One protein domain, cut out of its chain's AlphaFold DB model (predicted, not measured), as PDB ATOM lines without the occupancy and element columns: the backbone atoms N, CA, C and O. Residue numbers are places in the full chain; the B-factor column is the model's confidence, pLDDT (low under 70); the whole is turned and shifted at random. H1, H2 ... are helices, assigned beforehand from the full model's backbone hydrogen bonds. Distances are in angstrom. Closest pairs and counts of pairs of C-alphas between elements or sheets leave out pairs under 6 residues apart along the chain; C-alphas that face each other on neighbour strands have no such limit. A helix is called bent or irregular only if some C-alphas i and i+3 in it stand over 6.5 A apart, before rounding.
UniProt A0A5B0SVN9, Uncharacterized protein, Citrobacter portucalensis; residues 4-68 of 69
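What this domain is: This is residues 4 to 68 of the 69 residues of an uncharacterized protein of Citrobacter portucalensis (UniProt A0A5B0SVN9). Four short helices make a loosely joined group, with the short last helix, H4, in the middle: H1 packs on it from one side, and H2 and H3 stand near it on other sides with few contacts. H1 and H3 lie at the two ends of the longest axis, and the long link of residues 14 to 24 runs from H1 across to H2, tied on its way by a short antiparallel pairing of residues 22 to 23 with residues 58 to 59, just before H4. The printed part has 65 residues, with four named helices in the order H1, H2, H3, H4 and no named strand, and its class is all helix. The whole is compact, with a radius of gyration of the C-alphas of 11.6 A, and the C-alphas span 33 by 25 by 18 A along their three main axes.

Where its parts are: Three helices share the greatest length in residues, 10 each. H1 is residues 4 to 13, from Tyr 4 to Thr 13, and measures 14.7 A from first to last C-alpha; C-alpha 4 is at (27.761, -17.880, 55.290). H2 is residues 25 to 34, from Leu 25 to Arg 34, and measures 14.3 A; it begins with C-alpha 25 at (22.555, -29.121, 34.870). H3 is residues 40 to 49, from Pro 40 to Glu 49, and measures 14.5 A. H4 is residues 60 to 66, from Ala 60 to Trp 66, and ends with C-alpha 66 at (17.279, -21.352, 46.801). No helix is bent or irregular.

How they stand to each other: H1 and H4 touch, with 6 pairs of C-alphas within 8 A. Their closest C-alphas are those of Ala 11 and Thr 61, 5.6 A apart. The two helices run opposite ways at a steep tilt of 39 degrees. H1 touches no other helix, and it is apart from both H2 and H3. H4 and H2 are close but not clearly touching; their closest C-alphas are those of Val 28 and Leu 63, 7.4 A apart. These two run the same way at a steep tilt of 45 degrees. H4 and H3 are also close but not clearly touching, with the closest C-alphas, those of Tyr 46 and Trp 66, 7.1 A apart. Their lines are about perpendicular, at 82 degrees. H2 and H3 are close but not clearly touching, with the C-alphas of Ile 29 and Trp 43 the closest at 7.1 A. They run opposite ways at a steep tilt of 68 degrees, only just short of about perpendicular. In H2, H3 and H4 each backbone O of residue i is within hydrogen-bond range of the N of residue i+4, and in H1 this holds for 5 of 6 pairs.

The domain as a whole: The two C-alphas farthest apart are those of Asp 17, in the link from H1 to H2, and Gly 41, in H3, at 33.6 A. The first and last printed C-alphas, those of Tyr 4 and Gly 68, are 10.3 A apart. The printed part has no cut, and it covers residues 4 to 68 of a full chain of 69 residues. The link from H1 to H2, with 11 residues, is long; the link from H2 to H3, with 5 residues, is tight; and the link from H3 to H4, with 10 residues, is short. The mean pLDDT of the printed part of this predicted model is 83.1. Nine residues are under 70, namely residues 4 to 10, residue 14 and residue 16, and the mean pLDDT of H1 is 64.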
ATOM      1  N   TYR A   4      28.678 -18.037  56.429       50.59
ATOM      2  CA  TYR A   4      27.761 -17.880  55.290       50.59
ATOM      3  C   TYR A   4      28.257 -16.896  54.225       50.59
ATOM      4  O   TYR A   4      27.889 -17.026  53.064       50.59
ATOM      5  N   VAL A   5      29.095 -15.930  54.607       53.03
ATOM      6  CA  VAL A   5      29.636 -14.928  53.677       53.03
ATOM      7  C   VAL A   5      30.656 -15.570  52.729       53.03
ATOM      8  O   VAL A   5      30.611 -15.303  51.535       53.03
ATOM      9  N   ASP A   6      31.463 -16.519  53.222       60.75
ATOM     10  CA  ASP A   6      32.485 -17.211  52.421       60.75
ATOM     11  C   ASP A   6      31.883 -18.009  51.259       60.75
ATOM     12  O   ASP A   6      32.365 -17.927  50.136       60.75
ATOM     13  N   PHE A   7      30.790 -18.748  51.480       61.03
ATOM     14  CA  PHE A   7      30.202 -19.567  50.413       61.03
ATOM     15  C   PHE A   7      29.596 -18.737  49.277       61.03
ATOM     16  O   PHE A   7      29.596 -19.187  48.128       61.03
ATOM     17  N   TYR A   8      29.060 -17.553  49.581       63.78
ATOM     18  CA  TYR A   8      28.525 -16.654  48.561       63.78
ATOM     19  C   TYR A   8      29.626 -15.929  47.811       63.78
ATOM     20  O   TYR A   8      29.593 -15.931  46.581       63.78
ATOM     21  N   ASP A   9      30.613 -15.394  48.526       64.38
ATOM     22  CA  ASP A   9      31.751 -14.717  47.908       64.38
ATOM     23  C   ASP A   9      32.536 -15.701  47.025       64.38
ATOM     24  O   ASP A   9      32.803 -15.412  45.859       64.38
ATOM     25  N   GLU A  10      32.788 -16.929  47.489       69.56
ATOM     26  CA  GLU A  10      33.405 -17.976  46.665       69.56
ATOM     27  C   GLU A  10      32.545 -18.356  45.453       69.56
ATOM     28  O   GLU A  10      33.069 -18.608  44.367       69.56
ATOM     29  N   ALA A  11      31.218 -18.385  45.590       75.56
ATOM     30  CA  ALA A  11      30.332 -18.660  44.463       75.56
ATOM     31  C   ALA A  11      30.257 -17.494  43.461       75.56
ATOM     32  O   ALA A  11      29.977 -17.745  42.286       75.56
ATOM     33  N   GLU A  12      30.514 -16.256  43.887       71.81
ATOM     34  CA  GLU A  12      30.542 -15.061  43.035       71.81
ATOM     35  C   GLU A  12      31.902 -14.794  42.391       71.81
ATOM     36  O   GLU A  12      31.933 -14.298  41.265       71.81
ATOM     37  N   THR A  13      33.008 -15.151  43.049       73.75
ATOM     38  CA  THR A  13      34.367 -14.842  42.565       73.75
ATOM     39  C   THR A  13      35.249 -16.064  42.308       73.75
ATOM     40  O   THR A  13      36.375 -15.921  41.840       73.75
ATOM     41  N   GLY A  14      34.776 -17.278  42.598       69.94
ATOM     42  CA  GLY A  14      35.564 -18.517  42.500       69.94
ATOM     43  C   GLY A  14      35.606 -19.166  41.114       69.94
ATOM     44  O   GLY A  14      36.138 -20.268  40.959       69.94
ATOM     45  N   GLY A  15      35.025 -18.537  40.092       71.94
ATOM     46  CA  GLY A  15      35.155 -18.987  38.710       71.94
ATOM     47  C   GLY A  15      36.592 -18.836  38.188       71.94
ATOM     48  O   GLY A  15      37.356 -18.018  38.695       71.94
ATOM     49  N   PRO A  16      36.975 -19.580  37.134       68.31
ATOM     50  CA  PRO A  16      38.330 -19.531  36.568       68.31
ATOM     51  C   PRO A  16      38.757 -18.133  36.083       68.31
ATOM     52  O   PRO A  16      39.949 -17.854  36.032       68.31
ATOM     53  N   ASP A  17      37.791 -17.260  35.788       73.50
ATOM     54  CA  ASP A  17      38.011 -15.872  35.364       73.50
ATOM     55  C   ASP A  17      37.792 -14.848  36.503       73.50
ATOM     56  O   ASP A  17      37.702 -13.649  36.248       73.50
ATOM     57  N   GLY A  18      37.638 -15.301  37.755       70.12
ATOM     58  CA  GLY A  18      37.285 -14.451  38.903       70.12
ATOM     59  C   GLY A  18      35.808 -14.032  38.955       70.12
ATOM     60  O   GLY A  18      35.441 -13.160  39.737       70.12
ATOM     61  N   GLY A  19      34.970 -14.618  38.095       75.12
ATOM     62  CA  GLY A  19      33.522 -14.403  38.050       75.12
ATOM     63  C   GLY A  19      32.721 -15.530  38.712       75.12
ATOM     64  O   GLY A  19      33.301 -16.457  39.281       75.12
ATOM     65  N   PRO A  20      31.382 -15.502  38.606       79.19
ATOM     66  CA  PRO A  20      30.528 -16.441  39.319       79.19
ATOM     67  C   PRO A  20      30.734 -17.883  38.856       79.19
ATOM     68  O   PRO A  20      30.832 -18.171  37.657       79.19
ATOM     69  N   ILE A  21      30.744 -18.812  39.813       85.44
ATOM     70  CA  ILE A  21      30.818 -20.245  39.543       85.44
ATOM     71  C   ILE A  21      29.554 -20.659  38.796       85.44
ATOM     72  O   ILE A  21      28.436 -20.609  39.309       85.44
ATOM     73  N   MET A  22      29.748 -21.123  37.568       87.69
ATOM     74  CA  MET A  22      28.680 -21.635  36.723       87.69
ATOM     75  C   MET A  22      28.624 -23.160  36.804       87.69
ATOM     76  O   MET A  22      29.576 -23.858  36.452       87.69
ATOM     77  N   LEU A  23      27.479 -23.691  37.223       88.31
ATOM     78  CA  LEU A  23      27.199 -25.119  37.311       88.31
ATOM     79  C   LEU A  23      26.494 -25.611  36.045       88.31
ATOM     80  O   LEU A  23      25.599 -24.965  35.505       88.31
ATOM     81  N   SER A  24      26.853 -26.808  35.591       90.81
ATOM     82  CA  SER A  24      26.058 -27.551  34.608       90.81
ATOM     83  C   SER A  24      24.790 -28.128  35.246       90.81
ATOM     84  O   SER A  24      24.756 -28.403  36.448       90.81
ATOM     85  N   LEU A  25      23.783 -28.445  34.425       90.00
ATOM     86  CA  LEU A  25      22.555 -29.121  34.870       90.00
ATOM     87  C   LEU A  25      22.841 -30.369  35.731       90.00
ATOM     88  O   LEU A  25      22.212 -30.592  36.764       90.00
ATOM     89  N   LYS A  26      23.839 -31.175  35.341       90.75
ATOM     90  CA  LYS A  26      24.240 -32.383  36.085       90.75
ATOM     91  C   LYS A  26      24.792 -32.054  37.475       90.75
ATOM     92  O   LYS A  26      24.542 -32.811  38.413       90.75
ATOM     93  N   GLN A  27      25.549 -30.965  37.612       91.12
ATOM     94  CA  GLN A  27      26.079 -30.513  38.903       91.12
ATOM     95  C   GLN A  27      24.963 -29.975  39.799       91.12
ATOM     96  O   GLN A  27      24.897 -30.378  40.958       91.12
ATOM     97  N   VAL A  28      24.041 -29.180  39.247       90.31
ATOM     98  CA  VAL A  28      22.857 -28.689  39.971       90.31
ATOM     99  C   VAL A  28      22.028 -29.848  40.514       90.31
ATOM    100  O   VAL A  28      21.792 -29.927  41.714       90.31
ATOM    101  N   ILE A  29      21.664 -30.815  39.663       91.31
ATOM    102  CA  ILE A  29      20.890 -31.993  40.086       91.31
ATOM    103  C   ILE A  29      21.645 -32.795  41.154       91.31
ATOM    104  O   ILE A  29      21.041 -33.299  42.100       91.31
ATOM    105  N   ARG A  30      22.972 -32.928  41.034       92.44
ATOM    106  CA  ARG A  30      23.788 -33.619  42.043       92.44
ATOM    107  C   ARG A  30      23.744 -32.902  43.393       92.44
ATOM    108  O   ARG A  30      23.655 -33.582  44.410       92.44
ATOM    109  N   MET A  31      23.812 -31.574  43.407       90.50
ATOM    110  CA  MET A  31      23.708 -30.782  44.634       90.50
ATOM    111  C   MET A  31      22.302 -30.863  45.229       90.50
ATOM    112  O   MET A  31      22.174 -31.230  46.390       90.50
ATOM    113  N   LEU A  32      21.251 -30.675  44.426       90.19
ATOM    114  CA  LEU A  32      19.858 -30.845  44.861       90.19
ATOM    115  C   LEU A  32      19.632 -32.208  45.538       90.19
ATOM    116  O   LEU A  32      19.087 -32.271  46.638       90.19
ATOM    117  N   LYS A  33      20.162 -33.292  44.954       92.38
ATOM    118  CA  LYS A  33      20.121 -34.634  45.563       92.38
ATOM    119  C   LYS A  33      20.842 -34.715  46.908       92.38
ATOM    120  O   LYS A  33      20.348 -35.392  47.804       92.38
ATOM    121  N   ARG A  34      21.996 -34.054  47.063       90.31
ATOM    122  CA  ARG A  34      22.737 -34.009  48.340       90.31
ATOM    123  C   ARG A  34      21.957 -33.287  49.441       90.31
ATOM    124  O   ARG A  34      22.111 -33.651  50.598       90.31
ATOM    125  N   HIS A  35      21.100 -32.335  49.075       88.69
ATOM    126  CA  HIS A  35      20.226 -31.605  50.000       88.69
ATOM    127  C   HIS A  35      18.833 -32.239  50.175       88.69
ATOM    128  O   HIS A  35      17.957 -31.631  50.776       88.69
ATOM    129  N   GLY A  36      18.617 -33.464  49.680       90.12
ATOM    130  CA  GLY A  36      17.379 -34.222  49.905       90.12
ATOM    131  C   GLY A  36      16.318 -34.098  48.806       90.12
ATOM    132  O   GLY A  36      15.355 -34.863  48.817       90.12
ATOM    133  N   PHE A  37      16.516 -33.236  47.805       91.12
ATOM    134  CA  PHE A  37      15.622 -33.128  46.649       91.12
ATOM    135  C   PHE A  37      15.951 -34.239  45.652       91.12
ATOM    136  O   PHE A  37      16.877 -34.140  44.842       91.12
ATOM    137  N   THR A  38      15.221 -35.346  45.728       90.00
ATOM    138  CA  THR A  38      15.520 -36.571  44.963       90.00
ATOM    139  C   THR A  38      14.571 -36.787  43.795       90.00
ATOM    140  O   THR A  38      14.900 -37.554  42.883       90.00
ATOM    141  N   LYS A  39      13.420 -36.106  43.789       90.94
ATOM    142  CA  LYS A  39      12.389 -36.281  42.767       90.94
ATOM    143  C   LYS A  39      12.545 -35.237  41.656       90.94
ATOM    144  O   LYS A  39      12.715 -34.058  41.952       90.94
ATOM    145  N   PRO A  40      12.369 -35.618  40.376       88.25
ATOM    146  CA  PRO A  40      12.417 -34.668  39.263       88.25
ATOM    147  C   PRO A  40      11.452 -33.482  39.402       88.25
ATOM    148  O   PRO A  40      11.785 -32.371  38.997       88.25
ATOM    149  N   GLY A  41      10.281 -33.701  40.012       89.31
ATOM    150  CA  GLY A  41       9.315 -32.636  40.292       89.31
ATOM    151  C   GLY A  41       9.856 -31.554  41.230       89.31
ATOM    152  O   GLY A  41       9.552 -30.387  41.034       89.31
ATOM    153  N   GLU A  42      10.706 -31.917  42.192       87.44
ATOM    154  CA  GLU A  42      11.328 -30.967  43.125       87.44
ATOM    155  C   GLU A  42      12.396 -30.121  42.424       87.44
ATOM    156  O   GLU A  42      12.509 -28.925  42.672       87.44
ATOM    157  N   TRP A  43      13.139 -30.707  41.480       89.75
ATOM    158  CA  TRP A  43      14.120 -29.959  40.686       89.75
ATOM    159  C   TRP A  43      13.440 -28.957  39.753       89.75
ATOM    160  O   TRP A  43      13.928 -27.844  39.572       89.75
ATOM    161  N   LEU A  44      12.293 -29.334  39.180       89.50
ATOM    162  CA  LEU A  44      11.482 -28.445  38.348       89.50
ATOM    163  C   LEU A  44      10.995 -27.211  39.112       89.50
ATOM    164  O   LEU A  44      10.899 -26.146  38.505       89.50
ATOM    165  N   ILE A  45      10.730 -27.330  40.418       90.75
ATOM    166  CA  ILE A  45      10.385 -26.182  41.269       90.75
ATOM    167  C   ILE A  45      11.554 -25.193  41.292       90.75
ATOM    168  O   ILE A  45      11.359 -24.043  40.907       90.75
ATOM    169  N   TYR A  46      12.774 -25.654  41.598       90.25
ATOM    170  CA  TYR A  46      13.980 -24.814  41.560       90.25
ATOM    171  C   TYR A  46      14.158 -24.104  40.210       90.25
ATOM    172  O   TYR A  46      14.336 -22.884  40.161       90.25
ATOM    173  N   PHE A  47      14.086 -24.849  39.100       89.81
ATOM    174  CA  PHE A  47      14.301 -24.279  37.767       89.81
ATOM    175  C   PHE A  47      13.228 -23.257  37.381       89.81
ATOM    176  O   PHE A  47      13.537 -22.272  36.708       89.81
ATOM    177  N   LYS A  48      11.981 -23.473  37.808       89.75
ATOM    178  CA  LYS A  48      10.871 -22.553  37.551       89.75
ATOM    179  C   LYS A  48      10.977 -21.291  38.405       89.75
ATOM    180  O   LYS A  48      10.857 -20.197  37.864       89.75
ATOM    181  N   GLU A  49      11.220 -21.433  39.704       89.88
ATOM    182  CA  GLU A  49      11.316 -20.306  40.643       89.88
ATOM    183  C   GLU A  49      12.548 -19.437  40.386       89.88
ATOM    184  O   GLU A  49      12.480 -18.218  40.522       89.88
ATOM    185  N   SER A  50      13.645 -20.043  39.928       85.25
ATOM    186  CA  SER A  50      14.863 -19.314  39.554       85.25
ATOM    187  C   SER A  50      14.809 -18.734  38.133       85.25
ATOM    188  O   SER A  50      15.747 -18.062  37.722       85.25
ATOM    189  N   ASN A  51      13.739 -18.987  37.366       87.44
ATOM    190  CA  ASN A  51      13.608 -18.624  35.948       87.44
ATOM    191  C   ASN A  51      14.743 -19.182  35.052       87.44
ATOM    192  O   ASN A  51      15.195 -18.535  34.109       87.44
ATOM    193  N   LEU A  52      15.212 -20.402  35.351       87.50
ATOM    194  CA  LEU A  52      16.349 -21.071  34.696       87.50
ATOM    195  C   LEU A  52      15.946 -22.338  33.913       87.50
ATOM    196  O   LEU A  52      16.794 -23.165  33.596       87.50
ATOM    197  N   LEU A  53      14.665 -22.505  33.573       84.94
ATOM    198  CA  LEU A  53      14.128 -23.690  32.873       84.94
ATOM    199  C   LEU A  53      14.836 -24.045  31.551       84.94
ATOM    200  O   LEU A  53      14.849 -25.211  31.165       84.94
ATOM    201  N   HIS A  54      15.425 -23.059  30.873       83.12
ATOM    202  CA  HIS A  54      16.102 -23.224  29.582       83.12
ATOM    203  C   HIS A  54      17.570 -22.783  29.617       83.12
ATOM    204  O   HIS A  54      18.139 -22.436  28.586       83.12
ATOM    205  N   ALA A  55      18.182 -22.752  30.803       84.75
ATOM    206  CA  ALA A  55      19.558 -22.306  30.947       84.75
ATOM    207  C   ALA A  55      20.562 -23.431  30.633       84.75
ATOM    208  O   ALA A  55      20.438 -24.556  31.129       84.75
ATOM    209  N   ASP A  56      21.605 -23.102  29.866       83.00
ATOM    210  CA  ASP A  56      22.740 -24.003  29.612       83.00
ATOM    211  C   ASP A  56      23.668 -24.125  30.832       83.00
ATOM    212  O   ASP A  56      24.311 -25.157  31.057       83.00
ATOM    213  N   LYS A  57      23.736 -23.058  31.637       86.25
ATOM    214  CA  LYS A  57      24.542 -22.952  32.855       86.25
ATOM    215  C   LYS A  57      23.755 -22.244  33.954       86.25
ATOM    216  O   LYS A  57      22.962 -21.349  33.679       86.25
ATOM    217  N   TYR A  58      24.009 -22.641  35.194       88.62
ATOM    218  CA  TYR A  58      23.278 -22.196  36.376       88.62
ATOM    219  C   TYR A  58      24.260 -21.545  37.350       88.62
ATOM    220  O   TYR A  58      25.204 -22.222  37.765       88.62
ATOM    221  N   PRO A  59      24.070 -20.278  37.742       89.62
ATOM    222  CA  PRO A  59      24.901 -19.661  38.770       89.62
ATOM    223  C   PRO A  59      24.810 -20.455  40.078       89.62
ATOM    224  O   PRO A  59      23.707 -20.740  40.556       89.62
ATOM    225  N   ALA A  60      25.953 -20.811  40.667       87.75
ATOM    226  CA  ALA A  60      26.003 -21.517  41.947       87.75
ATOM    227  C   ALA A  60      25.298 -20.720  43.055       87.75
ATOM    228  O   ALA A  60      24.581 -21.298  43.865       87.75
ATOM    229  N   THR A  61      25.408 -19.391  43.016       86.88
ATOM    230  CA  THR A  61      24.716 -18.464  43.922       86.88
ATOM    231  C   THR A  61      23.199 -18.605  43.884       86.88
ATOM    232  O   THR A  61      22.560 -18.614  44.930       86.88
ATOM    233  N   SER A  62      22.605 -18.776  42.697       87.69
ATOM    234  CA  SER A  62      21.157 -18.981  42.557       87.69
ATOM    235  C   SER A  62      20.710 -20.269  43.243       87.69
ATOM    236  O   SER A  62      19.655 -20.298  43.875       87.69
ATOM    237  N   LEU A  63      21.513 -21.329  43.130       88.00
ATOM    238  CA  LEU A  63      21.234 -22.606  43.776       88.00
ATOM    239  C   LEU A  63      21.397 -22.515  45.295       88.00
ATOM    240  O   LEU A  63      20.520 -22.974  46.018       88.00
ATOM    241  N   LEU A  64      22.483 -21.906  45.774       87.12
ATOM    242  CA  LEU A  64      22.736 -21.703  47.204       87.12
ATOM    243  C   LEU A  64      21.624 -20.873  47.857       87.12
ATOM    244  O   LEU A  64      21.067 -21.294  48.869       87.12
ATOM    245  N   LYS A  65      21.206 -19.784  47.202       86.69
ATOM    246  CA  LYS A  65      20.094 -18.936  47.651       86.69
ATOM    247  C   LYS A  65      18.781 -19.690  47.747       86.69
ATOM    248  O   LYS A  65      18.041 -19.519  48.711       86.69
ATOM    249  N   TRP A  66      18.489 -20.538  46.768       89.12
ATOM    250  CA  TRP A  66      17.279 -21.352  46.801       89.12
ATOM    251  C   TRP A  66      17.326 -22.430  47.894       89.12
ATOM    252  O   TRP A  66      16.308 -22.735  48.508       89.12
ATOM    253  N   LEU A  67      18.513 -22.968  48.182       86.38
ATOM    254  CA  LEU A  67      18.744 -23.924  49.266       86.38
ATOM    255  C   LEU A  67      18.735 -23.284  50.668       86.38
ATOM    256  O   LEU A  67      18.816 -24.013  51.655       86.38
ATOM    257  N   GLY A  68      18.609 -21.956  50.765       83.81
ATOM    258  CA  GLY A  68      18.543 -21.228  52.032       83.81
ATOM    259  C   GLY A  68      19.898 -21.010  52.703       83.81
ATOM    260  O   GLY A  68      19.941 -20.848  53.922       83.81
TER     261      GLY A  68